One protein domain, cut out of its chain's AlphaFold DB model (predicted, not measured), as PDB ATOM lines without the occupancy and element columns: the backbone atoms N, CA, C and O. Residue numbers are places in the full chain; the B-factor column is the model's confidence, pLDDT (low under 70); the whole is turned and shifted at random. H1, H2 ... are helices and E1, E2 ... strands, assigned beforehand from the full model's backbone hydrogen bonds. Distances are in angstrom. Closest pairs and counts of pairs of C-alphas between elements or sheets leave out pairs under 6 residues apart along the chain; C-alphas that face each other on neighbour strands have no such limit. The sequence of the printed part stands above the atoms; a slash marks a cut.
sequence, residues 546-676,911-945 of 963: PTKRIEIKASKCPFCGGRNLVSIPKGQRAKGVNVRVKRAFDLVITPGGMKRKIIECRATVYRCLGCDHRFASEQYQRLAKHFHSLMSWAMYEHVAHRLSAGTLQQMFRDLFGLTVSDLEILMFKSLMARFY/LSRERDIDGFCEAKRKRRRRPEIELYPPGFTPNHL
ATOM      1  N   PRO A 546     -48.795  21.838  -4.801       90.25
ATOM      2  CA  PRO A 546     -47.641  21.020  -4.448       90.25
ATOM      3  C   PRO A 546     -46.562  21.865  -3.765       90.25
ATOM      4  O   PRO A 546     -46.251  22.961  -4.214       90.25
ATOM      5  N   THR A 547     -45.973  21.326  -2.701       91.25
ATOM      6  CA  THR A 547     -44.845  21.926  -1.975       91.25
ATOM      7  C   THR A 547     -43.515  21.656  -2.681       91.25
ATOM      8  O   THR A 547     -42.579  22.435  -2.564       91.25
ATOM      9  N   LYS A 548     -43.412  20.530  -3.400       91.00
ATOM     10  CA  LYS A 548     -42.220  20.122  -4.157       91.00
ATOM     11  C   LYS A 548     -42.634  19.450  -5.469       91.00
ATOM     12  O   LYS A 548     -43.655  18.763  -5.501       91.00
ATOM     13  N   ARG A 549     -41.848  19.617  -6.536       92.88
ATOM     14  CA  ARG A 549     -42.012  18.902  -7.816       92.88
ATOM     15  C   ARG A 549     -40.777  18.042  -8.084       92.88
ATOM     16  O   ARG A 549     -39.669  18.495  -7.824       92.88
ATOM     17  N   ILE A 550     -40.979  16.815  -8.555       91.19
ATOM     18  CA  ILE A 550     -39.922  15.842  -8.859       91.19
ATOM     19  C   ILE A 550     -40.206  15.216 -10.227       91.19
ATOM     20  O   ILE A 550     -41.347  14.848 -10.528       91.19
ATOM     21  N   GLU A 551     -39.165  15.075 -11.043       89.00
ATOM     22  CA  GLU A 551     -39.207  14.332 -12.301       89.00
ATOM     23  C   GLU A 551     -38.564  12.948 -12.124       89.00
ATOM     24  O   GLU A 551     -37.406  12.829 -11.737       89.00
ATOM     25  N   ILE A 552     -39.331  11.892 -12.394       88.62
ATOM     26  CA  ILE A 552     -38.902  10.495 -12.306       88.62
ATOM     27  C   ILE A 552     -38.359  10.071 -13.671       88.62
ATOM     28  O   ILE A 552     -39.124   9.857 -14.619       88.62
ATOM     29  N   LYS A 553     -37.035   9.930 -13.743       88.19
ATOM     30  CA  LYS A 553     -36.287   9.508 -14.932       88.19
ATOM     31  C   LYS A 553     -35.933   8.018 -14.865       88.19
ATOM     32  O   LYS A 553     -36.004   7.398 -13.803       88.19
ATOM     33  N   ALA A 554     -35.587   7.431 -16.006       85.81
ATOM     34  CA  ALA A 554     -35.034   6.081 -16.088       85.81
ATOM     35  C   ALA A 554     -33.590   6.153 -16.597       85.81
ATOM     36  O   ALA A 554     -33.293   6.960 -17.471       85.81
ATOM     37  N   SER A 555     -32.707   5.319 -16.043       85.31
ATOM     38  CA  SER A 555     -31.287   5.248 -16.425       85.31
ATOM     39  C   SER A 555     -30.935   4.003 -17.248       85.31
ATOM     40  O   SER A 555     -29.844   3.937 -17.810       85.31
ATOM     41  N   LYS A 556     -31.831   3.008 -17.313       89.12
ATOM     42  CA  LYS A 556     -31.657   1.748 -18.054       89.12
ATOM     43  C   LYS A 556     -32.995   1.260 -18.616       89.12
ATOM     44  O   LYS A 556     -34.047   1.549 -18.041       89.12
ATOM     45  N   CYS A 557     -32.950   0.517 -19.720       85.25
ATOM     46  CA  CYS A 557     -34.102  -0.189 -20.276       85.25
ATOM     47  C   CYS A 557     -34.479  -1.387 -19.382       85.25
ATOM     48  O   CYS A 557     -33.591  -2.182 -19.070       85.25
ATOM     49  N   PRO A 558     -35.757  -1.567 -18.991       83.94
ATOM     50  CA  PRO A 558     -36.189  -2.699 -18.170       83.94
ATOM     51  C   PRO A 558     -36.212  -4.028 -18.937       83.94
ATOM     52  O   PRO A 558     -36.319  -5.070 -18.306       83.94
ATOM     53  N   PHE A 559     -36.132  -3.995 -20.274       84.94
ATOM     54  CA  PHE A 559     -36.182  -5.192 -21.116       84.94
ATOM     55  C   PHE A 559     -34.783  -5.725 -21.462       84.94
ATOM     56  O   PHE A 559     -34.498  -6.887 -21.219       84.94
ATOM     57  N   CYS A 560     -33.890  -4.874 -21.987       87.06
ATOM     58  CA  CYS A 560     -32.553  -5.291 -22.444       87.06
ATOM     59  C   CYS A 560     -31.386  -4.745 -21.601       87.06
ATOM     60  O   CYS A 560     -30.229  -4.972 -21.935       87.06
ATOM     61  N   GLY A 561     -31.645  -3.943 -20.561       86.25
ATOM     62  CA  GLY A 561     -30.597  -3.343 -19.720       86.25
ATOM     63  C   GLY A 561     -29.797  -2.190 -20.352       86.25
ATOM     64  O   GLY A 561     -29.016  -1.541 -19.650       86.25
ATOM     65  N   GLY A 562     -30.011  -1.884 -21.638       85.25
ATOM     66  CA  GLY A 562     -29.305  -0.826 -22.370       85.25
ATOM     67  C   GLY A 562     -29.512   0.585 -21.799       85.25
ATOM     68  O   GLY A 562     -30.571   0.901 -21.251       85.25
ATOM     69  N   ARG A 563     -28.495   1.449 -21.938       88.00
ATOM     70  CA  ARG A 563     -28.486   2.841 -21.427       88.00
ATOM     71  C   ARG A 563     -28.845   3.900 -22.478       88.00
ATOM     72  O   ARG A 563     -29.143   5.032 -22.112       88.00
ATOM     73  N   ASN A 564     -28.874   3.530 -23.761       87.38
ATOM     74  CA  ASN A 564     -29.234   4.428 -24.863       87.38
ATOM     75  C   ASN A 564     -30.757   4.601 -24.931       87.38
ATOM     76  O   ASN A 564     -31.471   3.803 -25.547       87.38
ATOM     77  N   LEU A 565     -31.250   5.628 -24.234       89.00
ATOM     78  CA  LEU A 565     -32.668   5.933 -24.066       89.00
ATOM     79  C   LEU A 565     -33.002   7.302 -24.666       89.00
ATOM     80  O   LEU A 565     -32.382   8.300 -24.313       89.00
ATOM     81  N   VAL A 566     -34.044   7.367 -25.496       88.94
ATOM     82  CA  VAL A 566     -34.559   8.624 -26.066       88.94
ATOM     83  C   VAL A 566     -35.913   8.953 -25.446       88.94
ATOM     84  O   VAL A 566     -36.796   8.097 -25.386       88.94
ATOM     85  N   SER A 567     -36.096  10.185 -24.965       86.38
ATOM     86  CA  SER A 567     -37.362  10.626 -24.367       86.38
ATOM     87  C   SER A 567     -38.443  10.870 -25.420       86.38
ATOM     88  O   SER A 567     -38.188  11.534 -26.419       86.38
ATOM     89  N   ILE A 568     -39.669  10.407 -25.162       84.50
ATOM     90  CA  ILE A 568     -40.816  10.536 -26.069       84.50
ATOM     91  C   ILE A 568     -41.751  11.680 -25.608       84.50
ATOM     92  O   ILE A 568     -42.356  11.591 -24.520       84.50
ATOM     93  N   PRO A 569     -41.936  12.739 -26.423       80.38
ATOM     94  CA  PRO A 569     -42.878  13.826 -26.148       80.38
ATOM     95  C   PRO A 569     -44.331  13.345 -26.074       80.38
ATOM     96  O   PRO A 569     -44.696  12.327 -26.653       80.38
ATOM     97  N   LYS A 570     -45.199  14.098 -25.380       72.69
ATOM     98  CA  LYS A 570     -46.603  13.712 -25.112       72.69
ATOM     99  C   LYS A 570     -47.403  13.346 -26.375       72.69
ATOM    100  O   LYS A 570     -48.207  12.425 -26.295       72.69
ATOM    101  N   GLY A 571     -47.168  14.033 -27.495       72.06
ATOM    102  CA  GLY A 571     -47.871  13.804 -28.765       72.06
ATOM    103  C   GLY A 571     -47.463  12.532 -29.520       72.06
ATOM    104  O   GLY A 571     -48.221  12.072 -30.359       72.06
ATOM    105  N   GLN A 572     -46.313  11.927 -29.197       72.06
ATOM    106  CA  GLN A 572     -45.743  10.779 -29.924       72.06
ATOM    107  C   GLN A 572     -45.808   9.460 -29.121       72.06
ATOM    108  O   GLN A 572     -45.157   8.466 -29.453       72.06
ATOM    109  N   ARG A 573     -46.562   9.436 -28.014       79.25
ATOM    110  CA  ARG A 573     -46.648   8.272 -27.115       79.25
ATOM    111  C   ARG A 573     -47.616   7.225 -27.662       79.25
ATOM    112  O   ARG A 573     -48.750   7.543 -28.004       79.25
ATOM    113  N   ALA A 574     -47.193   5.962 -27.665       68.19
ATOM    114  CA  ALA A 574     -48.041   4.836 -28.057       68.19
ATOM    115  C   ALA A 574     -49.203   4.609 -27.064       68.19
ATOM    116  O   ALA A 574     -49.077   4.884 -25.862       68.19
ATOM    117  N   LYS A 575     -50.327   4.053 -27.551       61.69
ATOM    118  CA  LYS A 575     -51.440   3.589 -26.701       61.69
ATOM    119  C   LYS A 575     -50.902   2.555 -25.698       61.69
ATOM    120  O   LYS A 575     -50.373   1.528 -26.098       61.69
ATOM    121  N   GLY A 576     -51.005   2.851 -24.399       63.78
ATOM    122  CA  GLY A 576     -50.546   1.974 -23.308       63.78
ATOM    123  C   GLY A 576     -49.399   2.530 -22.452       63.78
ATOM    124  O   GLY A 576     -49.305   2.177 -21.280       63.78
ATOM    125  N   VAL A 577     -48.600   3.487 -22.950       70.19
ATOM    126  CA  VAL A 577     -47.460   4.082 -22.205       70.19
ATOM    127  C   VAL A 577     -47.757   5.530 -21.790       70.19
ATOM    128  O   VAL A 577     -46.957   6.454 -21.939       70.19
ATOM    129  N   ASN A 578     -48.966   5.752 -21.269       71.94
ATOM    130  CA  ASN A 578     -49.416   7.073 -20.836       71.94
ATOM    131  C   ASN A 578     -49.111   7.317 -19.354       71.94
ATOM    132  O   ASN A 578     -49.734   6.748 -18.458       71.94
ATOM    133  N   VAL A 579     -48.187   8.241 -19.090       79.31
ATOM    134  CA  VAL A 579     -47.884   8.733 -17.741       79.31
ATOM    135  C   VAL A 579     -48.739   9.957 -17.402       79.31
ATOM    136  O   VAL A 579     -48.910  10.872 -18.208       79.31
ATOM    137  N   ARG A 580     -49.294   9.970 -16.191       82.75
ATOM    138  CA  ARG A 580     -50.078  11.065 -15.611       82.75
ATOM    139  C   ARG A 580     -49.288  11.672 -14.459       82.75
ATOM    140  O   ARG A 580     -48.468  11.007 -13.838       82.75
ATOM    141  N   VAL A 581     -49.574  12.923 -14.127       86.06
ATOM    142  CA  VAL A 581     -48.995  13.540 -12.932       86.06
ATOM    143  C   VAL A 581     -49.551  12.841 -11.687       86.06
ATOM    144  O   VAL A 581     -50.768  12.813 -11.477       86.06
ATOM    145  N   LYS A 582     -48.667  12.260 -10.872       88.94
ATOM    146  CA  LYS A 582     -49.013  11.652  -9.582       88.94
ATOM    147  C   LYS A 582     -48.675  12.627  -8.456       88.94
ATOM    148  O   LYS A 582     -47.804  13.479  -8.600       88.94
ATOM    149  N   ARG A 583     -49.371  12.513  -7.325       90.31
ATOM    150  CA  ARG A 583     -49.046  13.271  -6.112       90.31
ATOM    151  C   ARG A 583     -48.870  12.335  -4.936       90.31
ATOM    152  O   ARG A 583     -49.693  11.436  -4.759       90.31
ATOM    153  N   ALA A 584     -47.833  12.596  -4.156       92.31
ATOM    154  CA  ALA A 584     -47.574  11.941  -2.892       92.31
ATOM    155  C   ALA A 584     -47.783  12.907  -1.717       92.31
ATOM    156  O   ALA A 584     -47.530  14.112  -1.834       92.31
ATOM    157  N   PHE A 585     -48.261  12.369  -0.598       93.62
ATOM    158  CA  PHE A 585     -48.599  13.109   0.616       93.62
ATOM    159  C   PHE A 585     -47.730  12.626   1.777       93.62
ATOM    160  O   PHE A 585     -47.649  11.422   2.023       93.62
ATOM    161  N   ASP A 586     -47.105  13.560   2.490       94.62
ATOM    162  CA  ASP A 586     -46.300  13.283   3.680       94.62
ATOM    163  C   ASP A 586     -46.547  14.323   4.785       94.62
ATOM    164  O   ASP A 586     -47.131  15.385   4.540       94.62
ATOM    165  N   LEU A 587     -46.056  14.038   5.992       94.06
ATOM    166  CA  LEU A 587     -46.019  14.974   7.116       94.06
ATOM    167  C   LEU A 587     -44.570  15.272   7.522       94.06
ATOM    168  O   LEU A 587     -43.738  14.379   7.652       94.06
ATOM    169  N   VAL A 588     -44.267  16.544   7.761       91.38
ATOM    170  CA  VAL A 588     -43.016  16.994   8.375       91.38
ATOM    171  C   VAL A 588     -43.311  17.297   9.834       91.38
ATOM    172  O   VAL A 588     -43.980  18.280  10.144       91.38
ATOM    173  N   ILE A 589     -42.831  16.424  10.715       90.19
ATOM    174  CA  ILE A 589     -43.064  16.498  12.158       90.19
ATOM    175  C   ILE A 589     -41.809  17.062  12.819       90.19
ATOM    176  O   ILE A 589     -40.710  16.534  12.635       90.19
ATOM    177  N   THR A 590     -41.986  18.147  13.567       87.44
ATOM    178  CA  THR A 590     -40.942  18.844  14.325       87.44
ATOM    179  C   THR A 590     -41.413  19.063  15.763       87.44
ATOM    180  O   THR A 590     -42.617  18.975  16.008       87.44
ATOM    181  N   PRO A 591     -40.518  19.384  16.716       82.00
ATOM    182  CA  PRO A 591     -40.936  19.727  18.076       82.00
ATOM    183  C   PRO A 591     -41.937  20.893  18.140       82.00
ATOM    184  O   PRO A 591     -42.819  20.876  18.985       82.00
ATOM    185  N   GLY A 592     -41.843  21.864  17.219       85.75
ATOM    186  CA  GLY A 592     -42.734  23.032  17.155       85.75
ATOM    187  C   GLY A 592     -44.015  22.837  16.336       85.75
ATOM    188  O   GLY A 592     -44.744  23.796  16.119       85.75
ATOM    189  N   GLY A 593     -44.283  21.629  15.824       88.50
ATOM    190  CA  GLY A 593     -45.533  21.329  15.123       88.50
ATOM    191  C   GLY A 593     -45.394  20.403  13.917       88.50
ATOM    192  O   GLY A 593     -44.308  19.917  13.573       88.50
ATOM    193  N   MET A 594     -46.530  20.168  13.256       92.31
ATOM    194  CA  MET A 594     -46.668  19.265  12.112       92.31
ATOM    195  C   MET A 594     -47.097  20.028  10.861       92.31
ATOM    196  O   MET A 594     -48.129  20.694  10.850       92.31
ATOM    197  N   LYS A 595     -46.325  19.904   9.779       91.06
ATOM    198  CA  LYS A 595     -46.626  20.537   8.487       91.06
ATOM    199  C   LYS A 595     -46.895  19.483   7.422       91.06
ATOM    200  O   LYS A 595     -46.134  18.532   7.265       91.06
ATOM    201  N   ARG A 596     -47.950  19.674   6.635       93.25
ATOM    202  CA  ARG A 596     -48.227  18.841   5.458       93.25
ATOM    203  C   ARG A 596     -47.218  19.121   4.340       93.25
ATOM    204  O   ARG A 596     -46.976  20.276   4.004       93.25
ATOM    205  N   LYS A 597     -46.720  18.066   3.691       92.38
ATOM    206  CA  LYS A 597     -45.852  18.130   2.508       92.38
ATOM    207  C   LYS A 597     -46.503  17.417   1.325       92.38
ATOM    208  O   LYS A 597     -46.910  16.264   1.438       92.38
ATOM    209  N   ILE A 598     -46.587  18.099   0.182       92.88
ATOM    210  CA  ILE A 598     -47.185  17.555  -1.047       92.88
ATOM    211  C   ILE A 598     -46.144  17.537  -2.151       92.88
ATOM    212  O   ILE A 598     -45.548  18.565  -2.468       92.88
ATOM    213  N   ILE A 599     -45.946  16.369  -2.749       92.81
ATOM    214  CA  ILE A 599     -44.914  16.137  -3.753       92.81
ATOM    215  C   ILE A 599     -45.605  15.791  -5.068       92.81
ATOM    216  O   ILE A 599     -46.335  14.805  -5.152       92.81
ATOM    217  N   GLU A 600     -45.416  16.619  -6.089       93.44
ATOM    218  CA  GLU A 600     -45.867  16.338  -7.449       93.44
ATOM    219  C   GLU A 600     -44.793  15.552  -8.197       93.44
ATOM    220  O   GLU A 600     -43.682  16.040  -8.375       93.44
ATOM    221  N   CYS A 601     -45.140  14.359  -8.665       90.38
ATOM    222  CA  CYS A 601     -44.242  13.478  -9.393       90.38
ATOM    223  C   CYS A 601     -44.671  13.389 -10.858       90.38
ATOM    224  O   CYS A 601     -45.785  12.949 -11.176       90.38
ATOM    225  N   ARG A 602     -43.769  13.786 -11.751       90.31
ATOM    226  CA  ARG A 602     -43.903  13.647 -13.207       90.31
ATOM    227  C   ARG A 602     -42.988  12.527 -13.676       90.31
ATOM    228  O   ARG A 602     -41.980  12.275 -13.034       90.31
ATOM    229  N   ALA A 603     -43.334  11.845 -14.760       88.81
ATOM    230  CA  ALA A 603     -42.475  10.814 -15.330       88.81
ATOM    231  C   ALA A 603     -42.190  11.091 -16.797       88.81
ATOM    232  O   ALA A 603     -43.061  11.571 -17.528       88.81
ATOM    233  N   THR A 604     -40.976  10.743 -17.202       87.31
ATOM    234  CA  THR A 604     -40.530  10.767 -18.592       87.31
ATOM    235  C   THR A 604     -40.767   9.383 -19.205       87.31
ATOM    236  O   THR A 604     -40.590   8.358 -18.542       87.31
ATOM    237  N   VAL A 605     -41.231   9.352 -20.454       88.25
ATOM    238  CA  VAL A 605     -41.402   8.115 -21.235       88.25
ATOM    239  C   VAL A 605     -40.194   7.977 -22.145       88.25
ATOM    240  O   VAL A 605     -39.798   8.969 -22.752       88.25
ATOM    241  N   TYR A 606     -39.633   6.777 -22.245       88.56
ATOM    242  CA  TYR A 606     -38.432   6.491 -23.022       88.56
ATOM    243  C   TYR A 606     -38.695   5.438 -24.099       88.56
ATOM    244  O   TYR A 606     -39.546   4.567 -23.920       88.56
ATOM    245  N   ARG A 607     -37.930   5.512 -25.190       89.19
ATOM    246  CA  ARG A 607     -37.717   4.451 -26.181       89.19
ATOM    247  C   ARG A 607     -36.264   4.001 -26.087       89.19
ATOM    248  O   ARG A 607     -35.368   4.845 -26.120       89.19
ATOM    249  N   CYS A 608     -36.024   2.704 -25.938       89.31
ATOM    250  CA  CYS A 608     -34.671   2.159 -25.967       89.31
ATOM    251  C   CYS A 608     -34.195   2.008 -27.413       89.31
ATOM    252  O   CYS A 608     -34.888   1.378 -28.196       89.31
ATOM    253  N   LEU A 609     -33.018   2.527 -27.768       88.44
ATOM    254  CA  LEU A 609     -32.487   2.372 -29.132       88.44
ATOM    255  C   LEU A 609     -31.946   0.962 -29.420       88.44
ATOM    256  O   LEU A 609     -31.826   0.592 -30.576       88.44
ATOM    257  N   GLY A 610     -31.635   0.174 -28.383       85.44
ATOM    258  CA  GLY A 610     -31.098  -1.182 -28.548       85.44
ATOM    259  C   GLY A 610     -32.153  -2.271 -28.767       85.44
ATOM    260  O   GLY A 610     -31.845  -3.296 -29.354       85.44
ATOM    261  N   CYS A 611     -33.388  -2.085 -28.286       88.38
ATOM    262  CA  CYS A 611     -34.461  -3.085 -28.427       88.38
ATOM    263  C   CYS A 611     -35.825  -2.490 -28.815       88.38
ATOM    264  O   CYS A 611     -36.848  -3.152 -28.668       88.38
ATOM    265  N   ASP A 612     -35.856  -1.210 -29.197       85.38
ATOM    266  CA  ASP A 612     -37.041  -0.383 -29.504       85.38
ATOM    267  C   ASP A 612     -38.145  -0.329 -28.421       85.38
ATOM    268  O   ASP A 612     -39.186   0.314 -28.582       85.38
ATOM    269  N   HIS A 613     -37.920  -0.937 -27.252       85.81
ATOM    270  CA  HIS A 613     -38.930  -1.022 -26.204       85.81
ATOM    271  C   HIS A 613     -39.284   0.362 -25.637       85.81
ATOM    272  O   HIS A 613     -38.409   1.140 -25.232       85.81
ATOM    273  N   ARG A 614     -40.588   0.663 -25.568       87.81
ATOM    274  CA  ARG A 614     -41.133   1.930 -25.057       87.81
ATOM    275  C   ARG A 614     -41.685   1.746 -23.652       87.81
ATOM    276  O   ARG A 614     -42.606   0.962 -23.447       87.81
ATOM    277  N   PHE A 615     -41.178   2.507 -22.689       86.31
ATOM    278  CA  PHE A 615     -41.527   2.317 -21.283       86.31
ATOM    279  C   PHE A 615     -41.510   3.622 -20.480       86.31
ATOM    280  O   PHE A 615     -40.924   4.632 -20.867       86.31
ATOM    281  N   ALA A 616     -42.162   3.591 -19.320       85.50
ATOM    282  CA  ALA A 616     -41.985   4.579 -18.262       85.50
ATOM    283  C   ALA A 616     -41.213   3.935 -17.107       85.50
ATOM    284  O   ALA A 616     -41.308   2.724 -16.914       85.50
ATOM    285  N   SER A 617     -40.491   4.739 -16.323       84.19
ATOM    286  CA  SER A 617     -39.724   4.241 -15.171       84.19
ATOM    287  C   SER A 617     -40.586   3.370 -14.243       84.19
ATOM    288  O   SER A 617     -41.688   3.767 -13.850       84.19
ATOM    289  N   GLU A 618     -40.075   2.202 -13.844       83.56
ATOM    290  CA  GLU A 618     -40.733   1.310 -12.875       83.56
ATOM    291  C   GLU A 618     -41.022   2.047 -11.552       83.56
ATOM    292  O   GLU A 618     -42.081   1.882 -10.937       83.56
ATOM    293  N   GLN A 619     -40.129   2.966 -11.163       86.06
ATOM    294  CA  GLN A 619     -40.302   3.829  -9.993       86.06
ATOM    295  C   GLN A 619     -41.571   4.685 -10.099       86.06
ATOM    296  O   GLN A 619     -42.293   4.873  -9.122       86.06
ATOM    297  N   TYR A 620     -41.909   5.170 -11.297       86.81
ATOM    298  CA  TYR A 620     -43.154   5.901 -11.498       86.81
ATOM    299  C   TYR A 620     -44.370   4.985 -11.340       86.81
ATOM    300  O   TYR A 620     -45.369   5.396 -10.742       86.81
ATOM    301  N   GLN A 621     -44.315   3.749 -11.843       82.50
ATOM    302  CA  GLN A 621     -45.422   2.797 -11.723       82.50
ATOM    303  C   GLN A 621     -45.711   2.471 -10.254       82.50
ATOM    304  O   GLN A 621     -46.861   2.588  -9.820       82.50
ATOM    305  N   ARG A 622     -44.657   2.197  -9.477       87.31
ATOM    306  CA  ARG A 622     -44.714   1.814  -8.058       87.31
ATOM    307  C   ARG A 622     -44.766   2.982  -7.072       87.31
ATOM    308  O   ARG A 622     -44.806   2.733  -5.871       87.31
ATOM    309  N   LEU A 623     -44.780   4.233  -7.535       89.62
ATOM    310  CA  LEU A 623     -44.788   5.417  -6.671       89.62
ATOM    311  C   LEU A 623     -45.887   5.342  -5.594       89.62
ATOM    312  O   LEU A 623     -47.080   5.247  -5.907       89.62
ATOM    313  N   ALA A 624     -45.474   5.440  -4.330       91.25
ATOM    314  CA  ALA A 624     -46.361   5.440  -3.183       91.25
ATOM    315  C   ALA A 624     -47.154   6.750  -3.103       91.25
ATOM    316  O   ALA A 624     -46.619   7.845  -3.280       91.25
ATOM    317  N   LYS A 625     -48.455   6.646  -2.810       91.12
ATOM    318  CA  LYS A 625     -49.323   7.823  -2.639       91.12
ATOM    319  C   LYS A 625     -49.104   8.501  -1.284       91.12
ATOM    320  O   LYS A 625     -49.249   9.715  -1.180       91.12
ATOM    321  N   HIS A 626     -48.777   7.732  -0.252       93.69
ATOM    322  CA  HIS A 626     -48.591   8.223   1.110       93.69
ATOM    323  C   HIS A 626     -47.221   7.788   1.592       93.69
ATOM    324  O   HIS A 626     -46.864   6.620   1.437       93.69
ATOM    325  N   PHE A 627     -46.459   8.738   2.112       94.31
ATOM    326  CA  PHE A 627     -45.088   8.500   2.533       94.31
ATOM    327  C   PHE A 627     -45.024   8.097   4.005       94.31
ATOM    328  O   PHE A 627     -45.986   8.229   4.770       94.31
ATOM    329  N   HIS A 628     -43.869   7.563   4.385       94.00
ATOM    330  CA  HIS A 628     -43.638   6.901   5.661       94.00
ATOM    331  C   HIS A 628     -43.964   7.768   6.875       94.00
ATOM    332  O   HIS A 628     -44.491   7.241   7.851       94.00
ATOM    333  N   SER A 629     -43.688   9.076   6.850       94.50
ATOM    334  CA  SER A 629     -43.899   9.938   8.024       94.50
ATOM    335  C   SER A 629     -45.389  10.135   8.311       94.50
ATOM    336  O   SER A 629     -45.818  10.042   9.460       94.50
ATOM    337  N   LEU A 630     -46.193  10.328   7.261       96.06
ATOM    338  CA  LEU A 630     -47.654  10.370   7.358       96.06
ATOM    339  C   LEU A 630     -48.225   9.043   7.871       96.06
ATOM    340  O   LEU A 630     -49.053   9.045   8.781       96.06
ATOM    341  N   MET A 631     -47.766   7.915   7.319       96.88
ATOM    342  CA  MET A 631     -48.198   6.588   7.778       96.88
ATOM    343  C   MET A 631     -47.792   6.331   9.235       96.88
ATOM    344  O   MET A 631     -48.583   5.782   9.997       96.88
ATOM    345  N   SER A 632     -46.596   6.770   9.635       96.81
ATOM    346  CA  SER A 632     -46.080   6.640  11.002       96.81
ATOM    347  C   SER A 632     -46.945   7.390  12.008       96.81
ATOM    348  O   SER A 632     -47.296   6.825  13.038       96.81
ATOM    349  N   TRP A 633     -47.335   8.629  11.695       96.81
ATOM    350  CA  TRP A 633     -48.250   9.396  12.541       96.81
ATOM    351  C   TRP A 633     -49.612   8.705  12.662       96.81
ATOM    352  O   TRP A 633     -50.075   8.459  13.769       96.81
ATOM    353  N   ALA A 634     -50.203   8.277  11.541       97.31
ATOM    354  CA  ALA A 634     -51.483   7.567  11.568       97.31
ATOM    355  C   ALA A 634     -51.431   6.279  12.404       97.31
ATOM    356  O   ALA A 634     -52.369   5.983  13.137       97.31
ATOM    357  N   MET A 635     -50.352   5.495  12.290       97.44
ATOM    358  CA  MET A 635     -50.198   4.253  13.055       97.44
ATOM    359  C   MET A 635     -49.866   4.498  14.523       97.44
ATOM    360  O   MET A 635     -50.305   3.718  15.362       97.44
ATOM    361  N   TYR A 636     -49.159   5.579  14.850       97.19
ATOM    362  CA  TYR A 636     -48.982   6.012  16.232       97.19
ATOM    363  C   TYR A 636     -50.339   6.307  16.883       97.19
ATOM    364  O   TYR A 636     -50.674   5.687  17.888       97.19
ATOM    365  N   GLU A 637     -51.165   7.140  16.252       96.44
ATOM    366  CA  GLU A 637     -52.511   7.462  16.741       96.44
ATOM    367  C   GLU A 637     -53.434   6.226  16.799       96.44
ATOM    368  O   GLU A 637     -54.176   6.016  17.761       96.44
ATOM    369  N   HIS A 638     -53.362   5.346  15.796       94.75
ATOM    370  CA  HIS A 638     -54.176   4.130  15.757       94.75
ATOM    371  C   HIS A 638     -53.790   3.109  16.837       94.75
ATOM    372  O   HIS A 638     -54.660   2.494  17.447       94.75
ATOM    373  N   VAL A 639     -52.490   2.875  17.046       94.94
ATOM    374  CA  VAL A 639     -51.996   1.791  17.910       94.94
ATOM    375  C   VAL A 639     -51.814   2.269  19.346       94.94
ATOM    376  O   VAL A 639     -52.305   1.608  20.259       94.94
ATOM    377  N   ALA A 640     -51.158   3.414  19.558       93.56
ATOM    378  CA  ALA A 640     -50.883   3.931  20.899       93.56
ATOM    379  C   ALA A 640     -52.139   4.525  21.554       93.56
ATOM    380  O   ALA A 640     -52.408   4.260  22.728       93.56
ATOM    381  N   HIS A 641     -52.933   5.268  20.775       93.00
ATOM    382  CA  HIS A 641     -54.116   5.995  21.260       93.00
ATOM    383  C   HIS A 641     -55.447   5.327  20.898       93.00
ATOM    384  O   HIS A 641     -56.505   5.807  21.293       93.00
ATOM    385  N   ARG A 642     -55.407   4.178  20.205       91.19
ATOM    386  CA  ARG A 642     -56.579   3.341  19.871       91.19
ATOM    387  C   ARG A 642     -57.650   4.072  19.048       91.19
ATOM    388  O   ARG A 642     -58.819   3.690  19.082       91.19
ATOM    389  N   LEU A 643     -57.268   5.093  18.279       91.31
ATOM    390  CA  LEU A 643     -58.213   5.842  17.448       91.31
ATOM    391  C   LEU A 643     -58.722   5.004  16.269       91.31
ATOM    392  O   LEU A 643     -57.974   4.246  15.648       91.31
ATOM    393  N   SER A 644     -60.005   5.152  15.930       88.62
ATOM    394  CA  SER A 644     -60.614   4.441  14.801       88.62
ATOM    395  C   SER A 644     -60.133   4.990  13.450       88.62
ATOM    396  O   SER A 644     -59.719   6.146  13.347       88.62
ATOM    397  N   ALA A 645     -60.233   4.190  12.380       88.44
ATOM    398  CA  ALA A 645     -59.908   4.664  11.030       88.44
ATOM    399  C   ALA A 645     -60.769   5.875  10.617       88.44
ATOM    400  O   ALA A 645     -60.241   6.822  10.042       88.44
ATOM    401  N   GLY A 646     -62.052   5.890  11.000       87.19
ATOM    402  CA  GLY A 646     -62.948   7.018  10.730       87.19
ATOM    403  C   GLY A 646     -62.516   8.297  11.452       87.19
ATOM    404  O   GLY A 646     -62.470   9.367  10.845       87.19
ATOM    405  N   THR A 647     -62.103   8.182  12.719       90.31
ATOM    406  CA  THR A 647     -61.551   9.306  13.494       90.31
ATOM    407  C   THR A 647     -60.277   9.844  12.840       90.31
ATOM    408  O   THR A 647     -60.137  11.048  12.654       90.31
ATOM    409  N   LEU A 648     -59.375   8.962  12.401       94.00
ATOM    410  CA  LEU A 648     -58.151   9.360  11.700       94.00
ATOM    411  C   LEU A 648     -58.440  10.030  10.354       94.00
ATOM    412  O   LEU A 648     -57.792  11.017  10.013       94.00
ATOM    413  N   GLN A 649     -59.424   9.541   9.594       92.12
ATOM    414  CA  GLN A 649     -59.885  10.200   8.373       92.12
ATOM    415  C   GLN A 649     -60.353  11.634   8.663       92.12
ATOM    416  O   GLN A 649     -60.041  12.546   7.890       92.12
ATOM    417  N   GLN A 650     -61.104  11.834   9.748       89.31
ATOM    418  CA  GLN A 650     -61.553  13.157  10.160       89.31
ATOM    419  C   GLN A 650     -60.369  14.046  10.554       89.31
ATOM    420  O   GLN A 650     -60.227  15.131  10.002       89.31
ATOM    421  N   MET A 651     -59.448  13.553  11.384       94.50
ATOM    422  CA  MET A 651     -58.238  14.295  11.753       94.50
ATOM    423  C   MET A 651     -57.388  14.674  10.532       94.50
ATOM    424  O   MET A 651     -56.887  15.792  10.453       94.50
ATOM    425  N   PHE A 652     -57.257  13.791   9.535       93.81
ATOM    426  CA  PHE A 652     -56.555  14.120   8.291       93.81
ATOM    427  C   PHE A 652     -57.190  15.293   7.547       93.81
ATOM    428  O   PHE A 652     -56.473  16.128   6.983       93.81
ATOM    429  N   ARG A 653     -58.521  15.369   7.552       90.44
ATOM    430  CA  ARG A 653     -59.260  16.465   6.933       90.44
ATOM    431  C   ARG A 653     -59.119  17.749   7.741       90.44
ATOM    432  O   ARG A 653     -58.773  18.769   7.155       90.44
ATOM    433  N   ASP A 654     -59.348  17.676   9.041       89.25
ATOM    434  CA  ASP A 654     -59.506  18.854   9.892       89.25
ATOM    435  C   ASP A 654     -58.145  19.483  10.227       89.25
ATOM    436  O   ASP A 654     -57.992  20.698  10.151       89.25
ATOM    437  N   LEU A 655     -57.120  18.665  10.495       91.06
ATOM    438  CA  LEU A 655     -55.786  19.148  10.874       91.06
ATOM    439  C   LEU A 655     -54.872  19.396   9.671       91.06
ATOM    440  O   LEU A 655     -54.014  20.277   9.700       91.06
ATOM    441  N   PHE A 656     -55.021  18.605   8.604       90.88
ATOM    442  CA  PHE A 656     -54.097  18.646   7.466       90.88
ATOM    443  C   PHE A 656     -54.769  18.970   6.138       90.88
ATOM    444  O   PHE A 656     -54.072  19.034   5.126       90.88
ATOM    445  N   GLY A 657     -56.091  19.154   6.074       88.50
ATOM    446  CA  GLY A 657     -56.804  19.393   4.816       88.50
ATOM    447  C   GLY A 657     -56.609  18.274   3.787       88.50
ATOM    448  O   GLY A 657     -56.581  18.551   2.585       88.50
ATOM    449  N   LEU A 658     -56.355  17.040   4.236       90.62
ATOM    450  CA  LEU A 658     -56.116  15.866   3.399       90.62
ATOM    451  C   LEU A 658     -57.324  14.934   3.426       90.62
ATOM    452  O   LEU A 658     -57.774  14.503   4.481       90.62
ATOM    453  N   THR A 659     -57.795  14.527   2.250       89.69
ATOM    454  CA  THR A 659     -58.787  13.455   2.151       89.69
ATOM    455  C   THR A 659     -58.067  12.111   2.089       89.69
ATOM    456  O   THR A 659     -57.554  11.736   1.030       89.69
ATOM    457  N   VAL A 660     -58.030  11.397   3.215       89.56
ATOM    458  CA  VAL A 660     -57.543  10.012   3.327       89.56
ATOM    459  C   VAL A 660     -58.727   9.114   3.690       89.56
ATOM    460  O   VAL A 660     -59.520   9.447   4.567       89.56
ATOM    461  N   SER A 661     -58.918   8.016   2.965       86.88
ATOM    462  CA  SER A 661     -60.014   7.066   3.198       86.88
ATOM    463  C   SER A 661     -59.669   6.005   4.242       86.88
ATOM    464  O   SER A 661     -58.502   5.662   4.416       86.88
ATOM    465  N   ASP A 662     -60.685   5.400   4.862       84.81
ATOM    466  CA  ASP A 662     -60.499   4.277   5.796       84.81
ATOM    467  C   ASP A 662     -59.727   3.116   5.157       84.81
ATOM    468  O   ASP A 662     -58.870   2.507   5.789       84.81
ATOM    469  N   LEU A 663     -59.969   2.844   3.869       85.69
ATOM    470  CA  LEU A 663     -59.232   1.826   3.114       85.69
ATOM    471  C   LEU A 663     -57.743   2.162   2.985       85.69
ATOM    472  O   LEU A 663     -56.914   1.256   2.990       85.69
ATOM    473  N   GLU A 664     -57.393   3.442   2.862       90.44
ATOM    474  CA  GLU A 664     -55.998   3.887   2.837       90.44
ATOM    475  C   GLU A 664     -55.362   3.792   4.224       90.44
ATOM    476  O   GLU A 664     -54.221   3.363   4.325       90.44
ATOM    477  N   ILE A 665     -56.104   4.079   5.293       92.56
ATOM    478  CA  ILE A 665     -55.614   3.923   6.672       92.56
ATOM    479  C   ILE A 665     -55.372   2.444   7.005       92.56
ATOM    480  O   ILE A 665     -54.326   2.092   7.551       92.56
ATOM    481  N   LEU A 666     -56.282   1.551   6.607       89.94
ATOM    482  CA  LEU A 666     -56.073   0.103   6.714       89.94
ATOM    483  C   LEU A 666     -54.862  -0.350   5.885       89.94
ATOM    484  O   LEU A 666     -54.076  -1.173   6.345       89.94
ATOM    485  N   MET A 667     -54.665   0.234   4.700       91.50
ATOM    486  CA  MET A 667     -53.480  -0.007   3.876       91.50
ATOM    487  C   MET A 667     -52.187   0.453   4.572       91.50
ATOM    488  O   MET A 667     -51.173  -0.235   4.452       91.50
ATOM    489  N   PHE A 668     -52.201   1.570   5.312       95.06
ATOM    490  CA  PHE A 668     -51.046   2.018   6.106       95.06
ATOM    491  C   PHE A 668     -50.665   0.970   7.142       95.06
ATOM    492  O   PHE A 668     -49.488   0.637   7.255       95.06
ATOM    493  N   LYS A 669     -51.657   0.394   7.832       94.69
ATOM    494  CA  LYS A 669     -51.435  -0.689   8.792       94.69
ATOM    495  C   LYS A 669     -50.768  -1.894   8.136       94.69
ATOM    496  O   LYS A 669     -49.740  -2.340   8.635       94.69
ATOM    497  N   SER A 670     -51.280  -2.369   6.999       93.19
ATOM    498  CA  SER A 670     -50.676  -3.492   6.267       93.19
ATOM    499  C   SER A 670     -49.238  -3.198   5.821       93.19
ATOM    500  O   SER A 670     -48.346  -4.028   5.995       93.19
ATOM    501  N   LEU A 671     -48.984  -2.006   5.265       94.38
ATOM    502  CA  LEU A 671     -47.649  -1.598   4.814       94.38
ATOM    503  C   LEU A 671     -46.664  -1.474   5.980       94.38
ATOM    504  O   LEU A 671     -45.529  -1.937   5.873       94.38
ATOM    505  N   MET A 672     -47.100  -0.891   7.096       96.12
ATOM    506  CA  MET A 672     -46.266  -0.719   8.283       96.12
ATOM    507  C   MET A 672     -46.021  -2.037   9.004       96.12
ATOM    508  O   MET A 672     -44.879  -2.326   9.347       96.12
ATOM    509  N   ALA A 673     -47.031  -2.895   9.138       96.44
ATOM    510  CA  ALA A 673     -46.852  -4.237   9.681       96.44
ATOM    511  C   ALA A 673     -45.880  -5.066   8.826       96.44
ATOM    512  O   ALA A 673     -45.005  -5.732   9.373       96.44
ATOM    513  N   ARG A 674     -45.962  -4.982   7.486       94.88
ATOM    514  CA  ARG A 674     -44.989  -5.629   6.587       94.88
ATOM    515  C   ARG A 674     -43.579  -5.066   6.781       94.88
ATOM    516  O   ARG A 674     -42.628  -5.840   6.821       94.88
ATOM    517  N   PHE A 675     -43.438  -3.747   6.915       95.00
ATOM    518  CA  PHE A 675     -42.141  -3.088   7.107       95.00
ATOM    519  C   PHE A 675     -41.464  -3.488   8.428       95.00
ATOM    520  O   PHE A 675     -40.273  -3.789   8.423       95.00
ATOM    521  N   TYR A 676     -42.223  -3.550   9.528       97.12
ATOM    522  CA  TYR A 676     -41.732  -3.893  10.873       97.12
ATOM    523  C   TYR A 676     -41.845  -5.386  11.219       97.12
ATOM    524  O   TYR A 676     -41.609  -5.785  12.359       97.12
ATOM    525  N   LEU A 911     -40.729   7.197  12.825       92.56
ATOM    526  CA  LEU A 911     -40.215   8.260  11.951       92.56
ATOM    527  C   LEU A 911     -38.750   8.062  11.535       92.56
ATOM    528  O   LEU A 911     -38.342   8.584  10.492       92.56
ATOM    529  N   SER A 912     -37.963   7.328  12.328       91.06
ATOM    530  CA  SER A 912     -36.559   7.017  12.029       91.06
ATOM    531  C   SER A 912     -36.396   6.041  10.862       91.06
ATOM    532  O   SER A 912     -35.390   6.100  10.155       91.06
ATOM    533  N   ARG A 913     -37.413   5.199  10.613       91.44
ATOM    534  CA  ARG A 913     -37.387   4.060   9.674       91.44
ATOM    535  C   ARG A 913     -36.413   2.946  10.058       91.44
ATOM    536  O   ARG A 913     -36.201   2.047   9.242       91.44
ATOM    537  N   GLU A 914     -35.826   2.995  11.250       91.19
ATOM    538  CA  GLU A 914     -35.045   1.875  11.757       91.19
ATOM    539  C   GLU A 914     -35.940   0.658  11.960       91.19
ATOM    540  O   GLU A 914     -37.117   0.778  12.285       91.19
ATOM    541  N   ARG A 915     -35.385  -0.525  11.706       93.12
ATOM    542  CA  ARG A 915     -36.080  -1.806  11.899       93.12
ATOM    543  C   ARG A 915     -35.521  -2.590  13.077       93.12
ATOM    544  O   ARG A 915     -36.055  -3.646  13.396       93.12
ATOM    545  N   ASP A 916     -34.489  -2.063  13.712       92.25
ATOM    546  CA  ASP A 916     -33.934  -2.589  14.940       92.25
ATOM    547  C   ASP A 916     -34.054  -1.522  16.028       92.25
ATOM    548  O   ASP A 916     -33.689  -0.363  15.824       92.25
ATOM    549  N   ILE A 917     -34.643  -1.918  17.155       91.88
ATOM    550  CA  ILE A 917     -34.862  -1.031  18.296       91.88
ATOM    551  C   ILE A 917     -33.532  -0.770  19.015       91.88
ATOM    552  O   ILE A 917     -33.321   0.358  19.453       91.88
ATOM    553  N   ASP A 918     -32.623  -1.749  19.075       89.38
ATOM    554  CA  ASP A 918     -31.315  -1.573  19.726       89.38
ATOM    555  C   ASP A 918     -30.460  -0.591  18.922       89.38
ATOM    556  O   ASP A 918     -30.037   0.439  19.446       89.38
ATOM    557  N   GLY A 919     -30.332  -0.824  17.610       86.56
ATOM    558  CA  GLY A 919     -29.638   0.099  16.714       86.56
ATOM    559  C   GLY A 919     -30.216   1.522  16.717       86.56
ATOM    560  O   GLY A 919     -29.476   2.486  16.522       86.56
ATOM    561  N   PHE A 920     -31.519   1.697  16.981       88.69
ATOM    562  CA  PHE A 920     -32.113   3.029  17.160       88.69
ATOM    563  C   PHE A 920     -31.630   3.725  18.445       88.69
ATOM    564  O   PHE A 920     -31.432   4.942  18.430       88.69
ATOM    565  N   CYS A 921     -31.432   2.980  19.535       84.75
ATOM    566  CA  CYS A 921     -30.909   3.509  20.795       84.75
ATOM    567  C   CYS A 921     -29.416   3.856  20.707       84.75
ATOM    568  O   CYS A 921     -29.002   4.899  21.212       84.75
ATOM    569  N   GLU A 922     -28.618   3.020  20.036       81.31
ATOM    570  CA  GLU A 922     -27.167   3.210  19.885       81.31
ATOM    571  C   GLU A 922     -26.813   4.333  18.897       81.31
ATOM    572  O   GLU A 922     -25.818   5.051  19.056       81.31
ATOM    573  N   ALA A 923     -27.640   4.538  17.868       69.38
ATOM    574  CA  ALA A 923     -27.403   5.563  16.867       69.38
ATOM    575  C   ALA A 923     -27.659   6.978  17.424       69.38
ATOM    576  O   ALA A 923     -28.749   7.542  17.290       69.38
ATOM    577  N   LYS A 924     -26.609   7.646  17.929       53.91
ATOM    578  CA  LYS A 924     -26.590   9.115  18.079       53.91
ATOM    579  C   LYS A 924     -26.753   9.777  16.697       53.91
ATOM    580  O   LYS A 924     -25.790  10.040  15.990       53.91
ATOM    581  N   ARG A 925     -28.005  10.023  16.291       54.59
ATOM    582  CA  ARG A 925     -28.440  10.884  15.166       54.59
ATOM    583  C   ARG A 925     -27.621  10.769  13.861       54.59
ATOM    584  O   ARG A 925     -27.358  11.789  13.222       54.59
ATOM    585  N   LYS A 926     -27.307   9.571  13.355       52.44
ATOM    586  CA  LYS A 926     -26.935   9.452  11.930       52.44
ATOM    587  C   LYS A 926     -28.182   9.741  11.086       52.44
ATOM    588  O   LYS A 926     -29.058   8.894  10.932       52.44
ATOM    589  N   ARG A 927     -28.313  10.971  10.567       55.84
ATOM    590  CA  ARG A 927     -29.401  11.351   9.646       55.84
ATOM    591  C   ARG A 927     -29.258  10.542   8.353       55.84
ATOM    592  O   ARG A 927     -28.579  10.974   7.426       55.84
ATOM    593  N   ARG A 928     -29.920   9.384   8.262       61.81
ATOM    594  CA  ARG A 928     -30.086   8.685   6.981       61.81
ATOM    595  C   ARG A 928     -30.754   9.639   5.988       61.81
ATOM    596  O   ARG A 928     -31.775  10.261   6.305       61.81
ATOM    597  N   ARG A 929     -30.172   9.777   4.790       63.81
ATOM    598  CA  ARG A 929     -30.782  10.549   3.698       63.81
ATOM    599  C   ARG A 929     -32.162   9.959   3.415       63.81
ATOM    600  O   ARG A 929     -32.288   8.788   3.067       63.81
ATOM    601  N   ARG A 930     -33.204  10.770   3.603       74.81
ATOM    602  CA  ARG A 930     -34.575  10.371   3.273       74.81
ATOM    603  C   ARG A 930     -34.685  10.253   1.752       74.81
ATOM    604  O   ARG A 930     -34.213  11.163   1.067       74.81
ATOM    605  N   PRO A 931     -35.291   9.177   1.225       78.50
ATOM    606  CA  PRO A 931     -35.454   9.034  -0.211       78.50
ATOM    607  C   PRO A 931     -36.319  10.178  -0.750       78.50
ATOM    608  O   PRO A 931     -37.242  10.651  -0.081       78.50
ATOM    609  N   GLU A 932     -36.002  10.648  -1.955       79.50
ATOM    610  CA  GLU A 932     -36.720  11.771  -2.563       79.50
ATOM    611  C   GLU A 932     -38.151  11.390  -2.969       79.50
ATOM    612  O   GLU A 932     -39.072  12.205  -2.873       79.50
ATOM    613  N   ILE A 933     -38.324  10.126  -3.360       87.62
ATOM    614  CA  ILE A 933     -39.594   9.472  -3.670       87.62
ATOM    615  C   ILE A 933     -39.690   8.143  -2.918       87.62
ATOM    616  O   ILE A 933     -38.687   7.459  -2.725       87.62
ATOM    617  N   GLU A 934     -40.897   7.747  -2.523       90.44
ATOM    618  CA  GLU A 934     -41.147   6.436  -1.920       90.44
ATOM    619  C   GLU A 934     -41.931   5.542  -2.867       90.44
ATOM    620  O   GLU A 934     -42.816   6.001  -3.591       90.44
ATOM    621  N   LEU A 935     -41.609   4.253  -2.849       90.88
ATOM    622  CA  LEU A 935     -42.191   3.246  -3.725       90.88
ATOM    623  C   LEU A 935     -42.908   2.193  -2.886       90.88
ATOM    624  O   LEU A 935     -42.426   1.797  -1.825       90.88
ATOM    625  N   TYR A 936     -44.036   1.693  -3.384       90.00
ATOM    626  CA  TYR A 936     -44.643   0.491  -2.832       90.00
ATOM    627  C   TYR A 936     -43.683  -0.704  -2.977       90.00
ATOM    628  O   TYR A 936     -42.944  -0.791  -3.970       90.00
ATOM    629  N   PRO A 937     -43.671  -1.635  -2.006       86.50
ATOM    630  CA  PRO A 937     -42.801  -2.803  -2.065       86.50
ATOM    631  C   PRO A 937     -43.128  -3.679  -3.290       86.50
ATOM    632  O   PRO A 937     -44.276  -3.671  -3.745       86.50
ATOM    633  N   PRO A 938     -42.156  -4.439  -3.832       80.94
ATOM    634  CA  PRO A 938     -42.412  -5.350  -4.946       80.94
ATOM    635  C   PRO A 938     -43.580  -6.303  -4.632       80.94
ATOM    636  O   PRO A 938     -43.764  -6.721  -3.477       80.94
ATOM    637  N   GLY A 939     -44.410  -6.578  -5.644       77.06
ATOM    638  CA  GLY A 939     -45.615  -7.410  -5.527       77.06
ATOM    639  C   GLY A 939     -46.802  -6.765  -4.794       77.06
ATOM    640  O   GLY A 939     -47.830  -7.413  -4.610       77.06
ATOM    641  N   PHE A 940     -46.706  -5.503  -4.352       80.81
ATOM    642  CA  PHE A 940     -47.817  -4.808  -3.697       80.81
ATOM    643  C   PHE A 940     -48.584  -3.897  -4.658       80.81
ATOM    644  O   PHE A 940     -48.083  -2.855  -5.081       80.81
ATOM    645  N   THR A 941     -49.849  -4.238  -4.906       74.50
ATOM    646  CA  THR A 941     -50.774  -3.411  -5.693       74.50
ATOM    647  C   THR A 941     -51.881  -2.855  -4.794       74.50
ATOM    648  O   THR A 941     -52.719  -3.627  -4.315       74.50
ATOM    649  N   PRO A 942     -51.939  -1.528  -4.566       68.69
ATOM    650  CA  PRO A 942     -53.023  -0.895  -3.820       68.69
ATOM    651  C   PRO A 942     -54.408  -1.242  -4.376       68.69
ATOM    652  O   PRO A 942     -54.620  -1.266  -5.588       68.69
ATOM    653  N   ASN A 943     -55.397  -1.421  -3.497       59.81
ATOM    654  CA  ASN A 943     -56.757  -1.824  -3.892       59.81
ATOM    655  C   ASN A 943     -57.435  -0.854  -4.883       59.81
ATOM    656  O   ASN A 943     -58.229  -1.282  -5.716       59.81
ATOM    657  N   HIS A 944     -57.094   0.438  -4.846       57.22
ATOM    658  CA  HIS A 944     -57.605   1.432  -5.799       57.22
ATOM    659  C   HIS A 944     -56.967   1.336  -7.198       57.22
ATOM    660  O   HIS A 944     -57.515   1.895  -8.143       57.22
ATOM    661  N   LEU A 945     -55.837   0.634  -7.338       56.31
ATOM    662  CA  LEU A 945     -55.198   0.323  -8.622       56.31
ATOM    663  C   LEU A 945     -55.638  -1.046  -9.171       56.31
ATOM    664  O   LEU A 945     -55.668  -1.212 -10.385       56.31
TER     665      LEU A 945
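This is residues 546 to 676 and 911 to 945 of the 963 residues of the protein "Transposase IS66" of Solibacter usitatus (strain Ellin6076) (UniProt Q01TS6). A long, narrow ribbon of three strands, E1, E4 and E3, has a knot of three crossed helices, H2, H3 and H4, beside its hairpin end, while at its other end E4 runs on into a small second sheet of short strands, E2, E5 and E6. H1 lies over the ribbon near that second sheet, and H5 lies away from the other named elements. The 166 printed residues hold, in order, E1 E2 E3 E4 E5 E6 H1 H2 H3 H4 H5, a mixed class of helices and strands; sheet E1 E4 E3 is mixed, sheet E2 E5 E6 antiparallel. The whole is only just loose, close to compact, with a radius of gyration of the C-alphas of 18.6 A and spans of 54 by 37 by 29 A.

E3, residues 582 to 590, and E4, residues 593 to 603, form an antiparallel hairpin, with N 586 and O 597 at 2.9 A. E1, residues 548 to 552, is parallel to E4, with N 550 and O 600 at 2.8 A. This sheet is only just strongly twisted, its C-alphas up to 4.3 A off the best plane. E4 runs on into E5, residues 605 to 608, at 43 degrees. E5 is antiparallel to E2, residues 565 to 567, with N 566 and O 607 at 2.9 A, and to E6, residues 614 to 616, with N 606 and O 615 at 2.9 A; E5 and E6 are a hairpin. H1, residues 618 to 622, is on the first sheet at a height of 8.4 A, and only just over E4, where 3 of its 5 C-alphas fall. H2, residues 628 to 640, is on that sheet but over none of its strands; the C-alphas of Asp 586 and Leu 630, the closest of E3 and H2, are 4.9 A apart. H4, residues 662 to 675, touches H2 about perpendicular, at 82 degrees, closest at the C-alphas of Met 631 and Phe 668, 5.6 A. H3, residues 645 to 656, touches H2 at a steep tilt of 50 degrees, closest at the C-alphas of Ala 634 and Leu 648, 6.9 A, and only grazes the sheet with residues 652 to 656. H5, residues 917 to 922, is apart from H2, H3 and H4. In H1 to H5 every O i to N i+4 pair is within hydrogen-bond range.

E1 begins at C-alpha 548, (-42.220, 20.122, -4.157). E4 measures 32.4 A, E3 26.2 A, H4 19.8 A, H2 17.1 A and H3 15.6 A. H5 ends at C-alpha 922, (-27.167, 3.210, 19.885).

The C-alphas of Gly 610 and His 641, the two farthest apart, are 55.3 A apart. Residues 677 to 910 are cut out, leaving 12.3 A between C-alphas 676 and 911. The links E1 to E2 and E2 to E3 are long. The mean pLDDT of the printed part is 86.4; residues 574 to 576, 923 to 929 and 942 to 945 are under 70.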